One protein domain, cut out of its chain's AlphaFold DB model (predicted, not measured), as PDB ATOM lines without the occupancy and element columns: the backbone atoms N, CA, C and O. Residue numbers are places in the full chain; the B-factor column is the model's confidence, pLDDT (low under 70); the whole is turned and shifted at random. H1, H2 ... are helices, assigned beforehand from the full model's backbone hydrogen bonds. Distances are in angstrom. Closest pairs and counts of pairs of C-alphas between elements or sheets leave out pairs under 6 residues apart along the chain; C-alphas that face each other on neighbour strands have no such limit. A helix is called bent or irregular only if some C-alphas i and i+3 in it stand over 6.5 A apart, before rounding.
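AT A GLANCE: This is residues 8 to 110 of the 217 residues of an uncharacterized protein of Hyaloscypha hepaticicola (UniProt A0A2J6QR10). Three long helices, H1, H4 and H5, make an elongated bundle, with H3 packed on H1 and H4, and small H2 at one end near the kink of H5. At the other end residues 74 to 79 stick out. The printed part has 103 residues with five named helices, H1 to H5, and no named strand: all helix, compact, radius of gyration of the C-alphas 13.8 A, spans 43 by 25 by 23 A.

IN THESE COORDINATES: H1, residues 9 to 23, begins at C-alpha (-44.354, 27.398, -7.265) and is 20.3 A long. H2 is residues 26 to 29, H3 41 to 50, H4 56 to 74, 26.7 A. H5, residues 82 to 105, 34.3 A, ends at (-17.859, 37.288, -4.714); it is only just irregular, C-alphas 96 and 99 being 6.8 A apart.

HOW THE PARTS SIT: H1 and H5 touch at Gly 20 and Phe 99, closest C-alphas 5.1 A. H4 and H5 form a hairpin at a steep tilt of 41 degrees. Every O i to N i+4 pair is within hydrogen-bond range in H1, H3 and H4; in H5, 16 of 20.

THE WHOLE: The printed part has no cut. Residues 76 to 80 are under pLDDT 70.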
ATOM      1  N   ASN A   8     -45.568  25.671 -11.459       83.25
ATOM      2  CA  ASN A   8     -45.763  25.207 -10.102       83.25
ATOM      3  C   ASN A   8     -44.721  25.874  -9.199       83.25
ATOM      4  O   ASN A   8     -43.524  25.641  -9.352       83.25
ATOM      5  N   PHE A   9     -45.181  26.693  -8.250       83.38
ATOM      6  CA  PHE A   9     -44.354  27.398  -7.265       83.38
ATOM      7  C   PHE A   9     -43.285  26.502  -6.611       83.38
ATOM      8  O   PHE A   9     -42.156  26.937  -6.387       83.38
ATOM      9  N   PHE A  10     -43.608  25.235  -6.342       88.56
ATOM     10  CA  PHE A  10     -42.672  24.307  -5.708       88.56
ATOM     11  C   PHE A  10     -41.548  23.849  -6.642       88.56
ATOM     12  O   PHE A  10     -40.402  23.747  -6.201       88.56
ATOM     13  N   ASP A  11     -41.858  23.606  -7.918       88.38
ATOM     14  CA  ASP A  11     -40.846  23.310  -8.941       88.38
ATOM     15  C   ASP A  11     -39.946  24.525  -9.148       88.38
ATOM     16  O   ASP A  11     -38.729  24.414  -9.194       88.38
ATOM     17  N   ALA A  12     -40.556  25.704  -9.130       87.62
ATOM     18  CA  ALA A  12     -39.890  26.985  -9.185       87.62
ATOM     19  C   ALA A  12     -38.778  27.131  -8.109       87.62
ATOM     20  O   ALA A  12     -37.639  27.508  -8.410       87.62
ATOM     21  N   ILE A  13     -39.084  26.796  -6.853       91.81
ATOM     22  CA  ILE A  13     -38.097  26.818  -5.762       91.81
ATOM     23  C   ILE A  13     -36.991  25.789  -6.005       91.81
ATOM     24  O   ILE A  13     -35.815  26.123  -5.868       91.81
ATOM     25  N   ARG A  14     -37.350  24.554  -6.390       94.06
ATOM     26  CA  ARG A  14     -36.372  23.494  -6.684       94.06
ATOM     27  C   ARG A  14     -35.406  23.938  -7.780       94.06
ATOM     28  O   ARG A  14     -34.197  23.851  -7.597       94.06
ATOM     29  N   ASP A  15     -35.929  24.447  -8.885       91.12
ATOM     30  CA  ASP A  15     -35.130  24.843 -10.040       91.12
ATOM     31  C   ASP A  15     -34.198  26.015  -9.697       91.12
ATOM     32  O   ASP A  15     -33.073  26.063 -10.186       91.12
ATOM     33  N   THR A  16     -34.608  26.904  -8.784       92.75
ATOM     34  CA  THR A  16     -33.735  27.967  -8.261       92.75
ATOM     35  C   THR A  16     -32.548  27.395  -7.478       92.75
ATOM     36  O   THR A  16     -31.415  27.826  -7.692       92.75
ATOM     37  N   ILE A  17     -32.775  26.392  -6.616       96.25
ATOM     38  CA  ILE A  17     -31.685  25.701  -5.903       96.25
ATOM     39  C   ILE A  17     -30.749  25.023  -6.904       96.25
ATOM     40  O   ILE A  17     -29.531  25.173  -6.817       96.25
ATOM     41  N   LEU A  18     -31.309  24.293  -7.871       94.62
ATOM     42  CA  LEU A  18     -30.516  23.573  -8.860       94.62
ATOM     43  C   LEU A  18     -29.684  24.524  -9.728       94.62
ATOM     44  O   LEU A  18     -28.513  24.245  -9.979       94.62
ATOM     45  N   MET A  19     -30.246  25.666 -10.128       91.38
ATOM     46  CA  MET A  19     -29.517  26.726 -10.825       91.38
ATOM     47  C   MET A  19     -28.361  27.254  -9.964       91.38
ATOM     48  O   MET A  19     -27.224  27.329 -10.430       91.38
ATOM     49  N   GLY A  20     -28.620  27.541  -8.686       91.62
ATOM     50  CA  GLY A  20     -27.602  27.937  -7.714       91.62
ATOM     51  C   GLY A  20     -26.431  26.962  -7.616       91.62
ATOM     52  O   GLY A  20     -25.267  27.327  -7.790       91.62
ATOM     53  N   VAL A  21     -26.748  25.693  -7.385       95.62
ATOM     54  CA  VAL A  21     -25.755  24.632  -7.195       95.62
ATOM     55  C   VAL A  21     -24.980  24.346  -8.483       95.62
ATOM     56  O   VAL A  21     -23.750  24.304  -8.467       95.62
ATOM     57  N   HIS A  22     -25.674  24.159  -9.608       93.12
ATOM     58  CA  HIS A  22     -25.064  23.612 -10.822       93.12
ATOM     59  C   HIS A  22     -24.540  24.664 -11.782       93.12
ATOM     60  O   HIS A  22     -23.454  24.467 -12.337       93.12
ATOM     61  N   GLN A  23     -25.285  25.753 -11.979       87.50
ATOM     62  CA  GLN A  23     -24.897  26.818 -12.899       87.50
ATOM     63  C   GLN A  23     -23.979  27.824 -12.215       87.50
ATOM     64  O   GLN A  23     -22.891  28.093 -12.718       87.50
ATOM     65  N   TYR A  24     -24.376  28.338 -11.051       88.69
ATOM     66  CA  TYR A  24     -23.546  29.301 -10.328       88.69
ATOM     67  C   TYR A  24     -22.387  28.654  -9.572       88.69
ATOM     68  O   TYR A  24     -21.544  29.376  -9.049       88.69
ATOM     69  N   LYS A  25     -22.295  27.316  -9.547       93.38
ATOM     70  CA  LYS A  25     -21.254  26.572  -8.816       93.38
ATOM     71  C   LYS A  25     -21.140  27.061  -7.374       93.38
ATOM     72  O   LYS A  25     -20.036  27.329  -6.901       93.38
ATOM     73  N   TYR A  26     -22.286  27.219  -6.709       96.12
ATOM     74  CA  TYR A  26     -22.369  27.738  -5.345       96.12
ATOM     75  C   TYR A  26     -21.339  27.069  -4.425       96.12
ATOM     76  O   TYR A  26     -21.205  25.841  -4.452       96.12
ATOM     77  N   LYS A  27     -20.581  27.881  -3.673       96.62
ATOM     78  CA  LYS A  27     -19.451  27.430  -2.836       96.62
ATOM     79  C   LYS A  27     -18.474  26.531  -3.598       96.62
ATOM     80  O   LYS A  27     -18.163  25.420  -3.180       96.62
ATOM     81  N   ASN A  28     -18.024  26.992  -4.764       94.62
ATOM     82  CA  ASN A  28     -17.101  26.261  -5.641       94.62
ATOM     83  C   ASN A  28     -17.600  24.868  -6.071       94.62
ATOM     84  O   ASN A  28     -16.806  23.989  -6.393       94.62
ATOM     85  N   GLY A  29     -18.919  24.661  -6.100       94.62
ATOM     86  CA  GLY A  29     -19.527  23.408  -6.537       94.62
ATOM     87  C   GLY A  29     -19.577  22.307  -5.473       94.62
ATOM     88  O   GLY A  29     -19.867  21.168  -5.838       94.62
ATOM     89  N   ALA A  30     -19.383  22.631  -4.187       97.19
ATOM     90  CA  ALA A  30     -19.388  21.692  -3.051       97.19
ATOM     91  C   ALA A  30     -20.674  20.846  -2.876       97.19
ATOM     92  O   ALA A  30     -20.728  19.947  -2.032       97.19
ATOM     93  N   PHE A  31     -21.721  21.157  -3.644       97.44
ATOM     94  CA  PHE A  31     -23.033  20.508  -3.591       97.44
ATOM     95  C   PHE A  31     -23.438  19.806  -4.891       97.44
ATOM     96  O   PHE A  31     -24.513  19.210  -4.952       97.44
ATOM     97  N   THR A  32     -22.621  19.897  -5.943       95.88
ATOM     98  CA  THR A  32     -22.981  19.399  -7.285       95.88
ATOM     99  C   THR A  32     -23.120  17.878  -7.356       95.88
ATOM    100  O   THR A  32     -23.817  17.365  -8.226       95.88
ATOM    101  N   ASP A  33     -22.507  17.166  -6.416       96.12
ATOM    102  CA  ASP A  33     -22.547  15.717  -6.226       96.12
ATOM    103  C   ASP A  33     -23.553  15.266  -5.150       96.12
ATOM    104  O   ASP A  33     -23.686  14.072  -4.888       96.12
ATOM    105  N   LYS A  34     -24.263  16.204  -4.514       97.12
ATOM    106  CA  LYS A  34     -25.233  15.922  -3.439       97.12
ATOM    107  C   LYS A  34     -26.657  16.288  -3.830       97.12
ATOM    108  O   LYS A  34     -27.604  15.657  -3.371       97.12
ATOM    109  N   ILE A  35     -26.813  17.324  -4.651       96.44
ATOM    110  CA  ILE A  35     -28.114  17.851  -5.060       96.44
ATOM    111  C   ILE A  35     -28.273  17.613  -6.558       96.44
ATOM    112  O   ILE A  35     -27.576  18.216  -7.367       96.44
ATOM    113  N   PHE A  36     -29.217  16.757  -6.922       95.56
ATOM    114  CA  PHE A  36     -29.521  16.336  -8.288       95.56
ATOM    115  C   PHE A  36     -30.910  16.797  -8.706       95.56
ATOM    116  O   PHE A  36     -31.692  17.293  -7.897       95.56
ATOM    117  N   ARG A  37     -31.240  16.592  -9.982       93.19
ATOM    118  CA  ARG A  37     -32.550  16.943 -10.537       93.19
ATOM    119  C   ARG A  37     -33.702  16.305  -9.755       93.19
ATOM    120  O   ARG A  37     -34.736  16.939  -9.553       93.19
ATOM    121  N   GLU A  38     -33.524  15.063  -9.320       93.88
ATOM    122  CA  GLU A  38     -34.535  14.300  -8.590       93.88
ATOM    123  C   GLU A  38     -34.559  14.631  -7.097       93.88
ATOM    124  O   GLU A  38     -35.496  14.223  -6.413       93.88
ATOM    125  N   THR A  39     -33.570  15.373  -6.582       95.56
ATOM    126  CA  THR A  39     -33.512  15.739  -5.166       95.56
ATOM    127  C   THR A  39     -34.724  16.606  -4.815       95.56
ATOM    128  O   THR A  39     -34.883  17.708  -5.356       95.56
ATOM    129  N   PRO A  40     -35.594  16.153  -3.894       95.62
ATOM    130  CA  PRO A  40     -36.708  16.962  -3.426       95.62
ATOM    131  C   PRO A  40     -36.212  18.286  -2.838       95.62
ATOM    132  O   PRO A  40     -35.198  18.326  -2.146       95.62
ATOM    133  N   ALA A  41     -36.958  19.375  -3.049       95.38
ATOM    134  CA  ALA A  41     -36.556  20.702  -2.564       95.38
ATOM    135  C   ALA A  41     -36.273  20.725  -1.048       95.38
ATOM    136  O   ALA A  41     -35.347  21.395  -0.604       95.38
ATOM    137  N   ILE A  42     -37.038  19.962  -0.258       96.88
ATOM    138  CA  ILE A  42     -36.817  19.825   1.190       96.88
ATOM    139  C   ILE A  42     -35.467  19.186   1.508       96.88
ATOM    140  O   ILE A  42     -34.767  19.677   2.391       96.88
ATOM    141  N   ASP A  43     -35.093  18.133   0.789       97.75
ATOM    142  CA  ASP A  43     -33.822  17.447   1.012       97.75
ATOM    143  C   ASP A  43     -32.658  18.338   0.583       97.75
ATOM    144  O   ASP A  43     -31.674  18.451   1.308       97.75
ATOM    145  N   ALA A  44     -32.814  19.072  -0.523       97.88
ATOM    146  CA  ALA A  44     -31.845  20.074  -0.949       97.88
ATOM    147  C   ALA A  44     -31.645  21.174   0.114       97.88
ATOM    148  O   ALA A  44     -30.507  21.534   0.408       97.88
ATOM    149  N   PHE A  45     -32.721  21.667   0.746       98.12
ATOM    150  CA  PHE A  45     -32.596  22.603   1.869       98.12
ATOM    151  C   PHE A  45     -31.861  21.986   3.059       98.12
ATOM    152  O   PHE A  45     -30.985  22.645   3.609       98.12
ATOM    153  N   ASN A  46     -32.190  20.753   3.456       98.31
ATOM    154  CA  ASN A  46     -31.513  20.093   4.578       98.31
ATOM    155  C   ASN A  46     -30.004  19.958   4.300       98.31
ATOM    156  O   ASN A  46     -29.198  20.361   5.129       98.31
ATOM    157  N   ILE A  47     -29.622  19.510   3.094       98.31
ATOM    158  CA  ILE A  47     -28.214  19.398   2.670       98.31
ATOM    159  C   ILE A  47     -27.483  20.744   2.791       98.31
ATOM    160  O   ILE A  47     -26.353  20.793   3.278       98.31
ATOM    161  N   LEU A  48     -28.108  21.840   2.346       98.12
ATOM    162  CA  LEU A  48     -27.513  23.179   2.409       98.12
ATOM    163  C   LEU A  48     -27.400  23.694   3.853       98.12
ATOM    164  O   LEU A  48     -26.377  24.267   4.218       98.12
ATOM    165  N   ILE A  49     -28.421  23.476   4.684       98.38
ATOM    166  CA  ILE A  49     -28.454  23.924   6.087       98.38
ATOM    167  C   ILE A  49     -27.418  23.168   6.934       98.38
ATOM    168  O   ILE A  49     -26.719  23.777   7.749       98.38
ATOM    169  N   ASP A  50     -27.269  21.862   6.719       98.31
ATOM    170  CA  ASP A  50     -26.377  21.015   7.518       98.31
ATOM    171  C   ASP A  50     -24.895  21.182   7.138       98.31
ATOM    172  O   ASP A  50     -24.008  20.850   7.921       98.31
ATOM    173  N   SER A  51     -24.600  21.747   5.965       98.06
ATOM    174  CA  SER A  51     -23.235  21.882   5.447       98.06
ATOM    175  C   SER A  51     -22.368  22.879   6.223       98.06
ATOM    176  O   SER A  51     -22.822  23.960   6.594       98.06
ATOM    177  N   GLU A  52     -21.091  22.554   6.421       97.94
ATOM    178  CA  GLU A  52     -20.089  23.461   7.008       97.94
ATOM    179  C   GLU A  52     -19.654  24.574   6.038       97.94
ATOM    180  O   GLU A  52     -19.207  25.631   6.473       97.94
ATOM    181  N   GLU A  53     -19.856  24.375   4.732       97.44
ATOM    182  CA  GLU A  53     -19.496  25.334   3.673       97.44
ATOM    183  C   GLU A  53     -20.420  26.563   3.630       97.44
ATOM    184  O   GLU A  53     -20.120  27.569   2.983       97.44
ATOM    185  N   VAL A  54     -21.585  26.475   4.278       97.69
ATOM    186  CA  VAL A  54     -22.600  27.533   4.290       97.69
ATOM    187  C   VAL A  54     -22.448  28.359   5.559       97.69
ATOM    188  O   VAL A  54     -22.475  27.830   6.671       97.69
ATOM    189  N   SER A  55     -22.313  29.676   5.403       97.25
ATOM    190  CA  SER A  55     -22.198  30.580   6.547       97.25
ATOM    191  C   SER A  55     -23.483  30.605   7.377       97.25
ATOM    192  O   SER A  55     -24.573  30.282   6.902       97.25
ATOM    193  N   ARG A  56     -23.377  31.034   8.638       97.62
ATOM    194  CA  ARG A  56     -24.524  31.112   9.553       97.62
ATOM    195  C   ARG A  56     -25.684  31.948   8.994       97.62
ATOM    196  O   ARG A  56     -26.837  31.560   9.166       97.62
ATOM    197  N   ASP A  57     -25.383  33.061   8.332       96.56
ATOM    198  CA  ASP A  57     -26.404  33.962   7.788       96.56
ATOM    199  C   ASP A  57     -27.102  33.342   6.568       96.56
ATOM    200  O   ASP A  57     -28.328  33.360   6.480       96.56
ATOM    201  N   GLU A  58     -26.344  32.693   5.678       96.88
ATOM    202  CA  GLU A  58     -26.900  31.938   4.547       96.88
ATOM    203  C   GLU A  58     -27.783  30.770   5.024       96.88
ATOM    204  O   GLU A  58     -28.869  30.550   4.479       96.88
ATOM    205  N   LYS A  59     -27.374  30.056   6.086       98.06
ATOM    206  CA  LYS A  59     -28.197  29.005   6.713       98.06
ATOM    207  C   LYS A  59     -29.537  29.556   7.188       98.06
ATOM    208  O   LYS A  59     -30.566  28.948   6.905       98.06
ATOM    209  N   ALA A  60     -29.549  30.724   7.830       96.62
ATOM    210  CA  ALA A  60     -30.789  31.364   8.270       96.62
ATOM    211  C   ALA A  60     -31.723  31.690   7.086       96.62
ATOM    212  O   ALA A  60     -32.943  31.525   7.192       96.62
ATOM    213  N   THR A  61     -31.171  32.091   5.935       96.12
ATOM    214  CA  THR A  61     -31.945  32.282   4.697       96.12
ATOM    215  C   THR A  61     -32.551  30.967   4.200       96.12
ATOM    216  O   THR A  61     -33.751  30.924   3.909       96.12
ATOM    217  N   PHE A  62     -31.775  29.878   4.147       97.56
ATOM    218  CA  PHE A  62     -32.284  28.562   3.741       97.56
ATOM    219  C   PHE A  62     -33.339  28.016   4.710       97.56
ATOM    220  O   PHE A  62     -34.367  27.508   4.266       97.56
ATOM    221  N   GLU A  63     -33.147  28.170   6.021       97.31
ATOM    222  CA  GLU A  63     -34.128  27.795   7.045       97.31
ATOM    223  C   GLU A  63     -35.444  28.563   6.883       97.31
ATOM    224  O   GLU A  63     -36.528  27.971   6.946       97.31
ATOM    225  N   GLY A  64     -35.361  29.874   6.639       94.94
ATOM    226  CA  GLY A  64     -36.521  30.718   6.367       94.94
ATOM    227  C   GLY A  64     -37.276  30.260   5.122       94.94
ATOM    228  O   GLY A  64     -38.496  30.092   5.162       94.94
ATOM    229  N   MET A  65     -36.555  29.994   4.030       95.31
ATOM    230  CA  MET A  65     -37.157  29.554   2.773       95.31
ATOM    231  C   MET A  65     -37.769  28.151   2.889       95.31
ATOM    232  O   MET A  65     -38.880  27.912   2.410       95.31
ATOM    233  N   ARG A  66     -37.102  27.237   3.602       96.25
ATOM    234  CA  ARG A  66     -37.616  25.900   3.921       96.25
ATOM    235  C   ARG A  66     -38.901  25.972   4.742       96.25
ATOM    236  O   ARG A  66     -39.847  25.240   4.451       96.25
ATOM    237  N   ARG A  67     -38.961  26.849   5.752       94.44
ATOM    238  CA  ARG A  67     -40.174  27.072   6.554       94.44
ATOM    239  C   ARG A  67     -41.325  27.560   5.680       94.44
ATOM    240  O   ARG A  67     -42.388  26.957   5.716       94.44
ATOM    241  N   LEU A  68     -41.087  28.570   4.839       91.25
ATOM    242  CA  LEU A  68     -42.092  29.077   3.901       91.25
ATOM    243  C   LEU A  68     -42.581  27.991   2.941       91.25
ATOM    244  O   LEU A  68     -43.785  27.839   2.754       91.25
ATOM    245  N   TYR A  69     -41.669  27.204   2.364       91.50
ATOM    246  CA  TYR A  69     -42.020  26.086   1.489       91.50
ATOM    247  C   TYR A  69     -42.967  25.099   2.192       91.50
ATOM    248  O   TYR A  69     -43.986  24.711   1.623       91.50
ATOM    249  N   LEU A  70     -42.650  24.702   3.432       91.81
ATOM    250  CA  LEU A  70     -43.483  23.788   4.218       91.81
ATOM    251  C   LEU A  70     -44.825  24.416   4.587       91.81
ATOM    252  O   LEU A  70     -45.850  23.748   4.475       91.81
ATOM    253  N   ASP A  71     -44.832  25.691   4.973       88.12
ATOM    254  CA  ASP A  71     -46.056  26.420   5.291       88.12
ATOM    255  C   ASP A  71     -46.986  26.459   4.076       88.12
ATOM    256  O   ASP A  71     -48.151  26.099   4.205       88.12
ATOM    257  N   PHE A  72     -46.484  26.809   2.887       85.75
ATOM    258  CA  PHE A  72     -47.277  26.795   1.653       85.75
ATOM    259  C   PHE A  72     -47.747  25.391   1.262       85.75
ATOM    260  O   PHE A  72     -48.859  25.245   0.765       85.75
ATOM    261  N   ARG A  73     -46.932  24.355   1.493       86.25
ATOM    262  CA  ARG A  73     -47.274  22.966   1.148       86.25
ATOM    263  C   ARG A  73     -48.314  22.348   2.084       86.25
ATOM    264  O   ARG A  73     -49.170  21.601   1.623       86.25
ATOM    265  N   ASN A  74     -48.233  22.637   3.381       85.06
ATOM    266  CA  ASN A  74     -49.135  22.090   4.403       85.06
ATOM    267  C   ASN A  74     -50.452  22.863   4.496       85.06
ATOM    268  O   ASN A  74     -51.451  22.370   5.021       85.06
ATOM    269  N   ARG A  75     -50.461  24.095   3.997       79.62
ATOM    270  CA  ARG A  75     -51.655  24.908   3.858       79.62
ATOM    271  C   ARG A  75     -52.523  24.350   2.726       79.62
ATOM    272  O   ARG A  75     -52.291  24.640   1.558       79.62
ATOM    273  N   SER A  76     -53.597  23.641   3.081       58.09
ATOM    274  CA  SER A  76     -54.771  23.417   2.213       58.09
ATOM    275  C   SER A  76     -55.518  24.738   1.989       58.09
ATOM    276  O   SER A  76     -56.675  24.889   2.370       58.09
ATOM    277  N   VAL A  77     -54.831  25.777   1.527       53.16
ATOM    278  CA  VAL A  77     -55.332  27.140   1.654       53.16
ATOM    279  C   VAL A  77     -55.991  27.557   0.360       53.16
ATOM    280  O   VAL A  77     -55.348  27.798  -0.655       53.16
ATOM    281  N   SER A  78     -57.308  27.684   0.452       54.22
ATOM    282  CA  SER A  78     -58.138  28.241  -0.597       54.22
ATOM    283  C   SER A  78     -57.730  29.672  -0.964       54.22
ATOM    284  O   SER A  78     -57.971  30.015  -2.111       54.22
ATOM    285  N   GLN A  79     -57.080  30.471  -0.087       59.28
ATOM    286  CA  GLN A  79     -56.443  31.765  -0.430       59.28
ATOM    287  C   GLN A  79     -55.334  32.204   0.563       59.28
ATOM    288  O   GLN A  79     -55.623  32.363   1.753       59.28
ATOM    289  N   PRO A  80     -54.069  32.412   0.136       64.88
ATOM    290  CA  PRO A  80     -53.028  32.980   0.998       64.88
ATOM    291  C   PRO A  80     -53.379  34.422   1.395       64.88
ATOM    292  O   PRO A  80     -53.836  35.204   0.564       64.88
ATOM    293  N   ASN A  81     -53.160  34.799   2.661       76.56
ATOM    294  CA  ASN A  81     -53.364  36.187   3.081       76.56
ATOM    295  C   ASN A  81     -52.196  37.066   2.573       76.56
ATOM    296  O   ASN A  81     -51.040  36.637   2.536       76.56
ATOM    297  N   LEU A  82     -52.494  38.310   2.180       75.19
ATOM    298  CA  LEU A  82     -51.510  39.234   1.595       75.19
ATOM    299  C   LEU A  82     -50.342  39.549   2.547       75.19
ATOM    300  O   LEU A  82     -49.223  39.791   2.102       75.19
ATOM    301  N   LYS A  83     -50.581  39.541   3.863       79.31
ATOM    302  CA  LYS A  83     -49.565  39.866   4.872       79.31
ATOM    303  C   LYS A  83     -48.482  38.786   4.954       79.31
ATOM    304  O   LYS A  83     -47.300  39.117   5.001       79.31
ATOM    305  N   ASP A  84     -48.881  37.520   4.922       77.75
ATOM    306  CA  ASP A  84     -47.989  36.363   4.892       77.75
ATOM    307  C   ASP A  84     -47.187  36.362   3.587       77.75
ATOM    308  O   ASP A  84     -45.978  36.132   3.604       77.75
ATOM    309  N   LEU A  85     -47.834  36.714   2.468       76.94
ATOM    310  CA  LEU A  85     -47.169  36.852   1.174       76.94
ATOM    311  C   LEU A  85     -46.089  37.949   1.207       76.94
ATOM    312  O   LEU A  85     -44.944  37.698   0.834       76.94
ATOM    313  N   LEU A  86     -46.408  39.139   1.722       80.50
ATOM    314  CA  LEU A  86     -45.440  40.234   1.861       80.50
ATOM    315  C   LEU A  86     -44.282  39.875   2.803       80.50
ATOM    316  O   LEU A  86     -43.135  40.228   2.531       80.50
ATOM    317  N   GLY A  87     -44.560  39.146   3.887       81.12
ATOM    318  CA  GLY A  87     -43.524  38.621   4.779       81.12
ATOM    319  C   GLY A  87     -42.600  37.624   4.076       81.12
ATOM    320  O   GLY A  87     -41.382  37.684   4.246       81.12
ATOM    321  N   SER A  88     -43.169  36.756   3.234       84.94
ATOM    322  CA  SER A  88     -42.418  35.758   2.467       84.94
ATOM    323  C   SER A  88     -41.514  36.373   1.395       84.94
ATOM    324  O   SER A  88     -40.442  35.838   1.122       84.94
ATOM    325  N   PHE A  89     -41.890  37.538   0.853       85.94
ATOM    326  CA  PHE A  89     -41.151  38.195  -0.226       85.94
ATOM    327  C   PHE A  89     -39.717  38.562   0.169       85.94
ATOM    328  O   PHE A  89     -38.800  38.372  -0.619       85.94
ATOM    329  N   LYS A  90     -39.492  39.015   1.410       87.00
ATOM    330  CA  LYS A  90     -38.140  39.356   1.888       87.00
ATOM    331  C   LYS A  90     -37.217  38.141   1.938       87.00
ATOM    332  O   LYS A  90     -36.062  38.224   1.537       87.00
ATOM    333  N   VAL A  91     -37.734  37.014   2.424       89.19
ATOM    334  CA  VAL A  91     -36.979  35.755   2.484       89.19
ATOM    335  C   VAL A  91     -36.702  35.248   1.074       89.19
ATOM    336  O   VAL A  91     -35.592  34.821   0.777       89.19
ATOM    337  N   PHE A  92     -37.698  35.346   0.196       87.19
ATOM    338  CA  PHE A  92     -37.578  34.946  -1.196       87.19
ATOM    339  C   PHE A  92     -36.539  35.768  -1.958       87.19
ATOM    340  O   PHE A  92     -35.732  35.206  -2.693       87.19
ATOM    341  N   GLN A  93     -36.537  37.085  -1.752       88.62
ATOM    342  CA  GLN A  93     -35.554  37.985  -2.337       88.62
ATOM    343  C   GLN A  93     -34.142  37.618  -1.868       88.62
ATOM    344  O   GLN A  93     -33.287  37.334  -2.701       88.62
ATOM    345  N   ALA A  94     -33.931  37.515  -0.551       90.50
ATOM    346  CA  ALA A  94     -32.636  37.126   0.007       90.50
ATOM    347  C   ALA A  94     -32.159  35.764  -0.528       90.50
ATOM    348  O   ALA A  94     -30.986  35.590  -0.843       90.50
ATOM    349  N   PHE A  95     -33.073  34.803  -0.677       92.44
ATOM    350  CA  PHE A  95     -32.778  33.492  -1.250       92.44
ATOM    351  C   PHE A  95     -32.372  33.568  -2.732       92.44
ATOM    352  O   PHE A  95     -31.395  32.934  -3.129       92.44
ATOM    353  N   CYS A  96     -33.076  34.359  -3.548       88.44
ATOM    354  CA  CYS A  96     -32.745  34.542  -4.965       88.44
ATOM    355  C   CYS A  96     -31.397  35.248  -5.174       88.44
ATOM    356  O   CYS A  96     -30.711  34.974  -6.156       88.44
ATOM    357  N   GLU A  97     -31.014  36.141  -4.262       90.31
ATOM    358  CA  GLU A  97     -29.759  36.898  -4.321       90.31
ATOM    359  C   GLU A  97     -28.544  36.087  -3.843       90.31
ATOM    360  O   GLU A  97     -27.412  36.380  -4.228       90.31
ATOM    361  N   LEU A  98     -28.764  35.030  -3.058       94.31
ATOM    362  CA  LEU A  98     -27.711  34.257  -2.399       94.31
ATOM    363  C   LEU A  98     -26.718  33.638  -3.399       94.31
ATOM    364  O   LEU A  98     -25.508  33.841  -3.284       94.31
ATOM    365  N   PHE A  99     -27.211  32.929  -4.417       93.75
ATOM    366  CA  PHE A  99     -26.338  32.269  -5.397       93.75
ATOM    367  C   PHE A  99     -25.617  33.248  -6.342       93.75
ATOM    368  O   PHE A  99     -24.405  33.100  -6.521       93.75
ATOM    369  N   PRO A 100     -26.292  34.262  -6.926       88.69
ATOM    370  CA  PRO A 100     -25.627  35.326  -7.675       88.69
ATOM    371  C   PRO A 100     -24.538  36.045  -6.879       88.69
ATOM    372  O   PRO A 100     -23.466  36.306  -7.419       88.69
ATOM    373  N   ASN A 101     -24.788  36.353  -5.605       91.31
ATOM    374  CA  ASN A 101     -23.829  37.075  -4.775       91.31
ATOM    375  C   ASN A 101     -22.591  36.227  -4.469       91.31
ATOM    376  O   ASN A 101     -21.481  36.741  -4.557       91.31
ATOM    377  N   ASP A 102     -22.755  34.929  -4.193       93.69
ATOM    378  CA  ASP A 102     -21.622  34.005  -4.051       93.69
ATOM    379  C   ASP A 102     -20.796  33.909  -5.343       93.69
ATOM    380  O   ASP A 102     -19.568  33.984  -5.308       93.69
ATOM    381  N   ALA A 103     -21.460  33.801  -6.496       89.06
ATOM    382  CA  ALA A 103     -20.789  33.792  -7.792       89.06
ATOM    383  C   ALA A 103     -20.002  35.094  -8.029       89.06
ATOM    384  O   ALA A 103     -18.803  35.035  -8.316       89.06
ATOM    385  N   LYS A 104     -20.630  36.260  -7.823       86.44
ATOM    386  CA  LYS A 104     -19.980  37.578  -7.924       86.44
ATOM    387  C   LYS A 104     -18.786  37.696  -6.969       86.44
ATOM    388  O   LYS A 104     -17.721  38.142  -7.384       86.44
ATOM    389  N   ALA A 105     -18.927  37.250  -5.718       89.06
ATOM    390  CA  ALA A 105     -17.859  37.288  -4.714       89.06
ATOM    391  C   ALA A 105     -16.639  36.439  -5.109       89.06
ATOM    392  O   ALA A 105     -15.509  36.771  -4.756       89.06
ATOM    393  N   ARG A 106     -16.853  35.373  -5.887       89.75
ATOM    394  CA  ARG A 106     -15.793  34.535  -6.464       89.75
ATOM    395  C   ARG A 106     -15.263  35.046  -7.808       89.75
ATOM    396  O   ARG A 106     -14.466  34.364  -8.444       89.75
ATOM    397  N   GLY A 107     -15.702  36.222  -8.254       82.69
ATOM    398  CA  GLY A 107     -15.308  36.808  -9.536       82.69
ATOM    399  C   GLY A 107     -15.969  36.156 -10.751       82.69
ATOM    400  O   GLY A 107     -15.530  36.387 -11.875       82.69
ATOM    401  N   MET A 108     -17.017  35.345 -10.562       79.19
ATOM    402  CA  MET A 108     -17.810  34.859 -11.686       79.19
ATOM    403  C   MET A 108     -18.701  35.979 -12.215       79.19
ATOM    404  O   MET A 108     -19.398  36.657 -11.457       79.19
ATOM    405  N   TYR A 109     -18.728  36.125 -13.535       76.94
ATOM    406  CA  TYR A 109     -19.680  37.010 -14.182       76.94
ATOM    407  C   TYR A 109     -21.100  36.466 -14.019       76.94
ATOM    408  O   TYR A 109     -21.405  35.340 -14.420       76.94
ATOM    409  N   VAL A 110     -21.979  37.290 -13.456       77.75
ATOM    410  CA  VAL A 110     -23.414  37.030 -13.398       77.75
ATOM    411  C   VAL A 110     -24.088  38.073 -14.268       77.75
ATOM    412  O   VAL A 110     -24.037  39.262 -13.957       77.75
TER     413      VAL A 110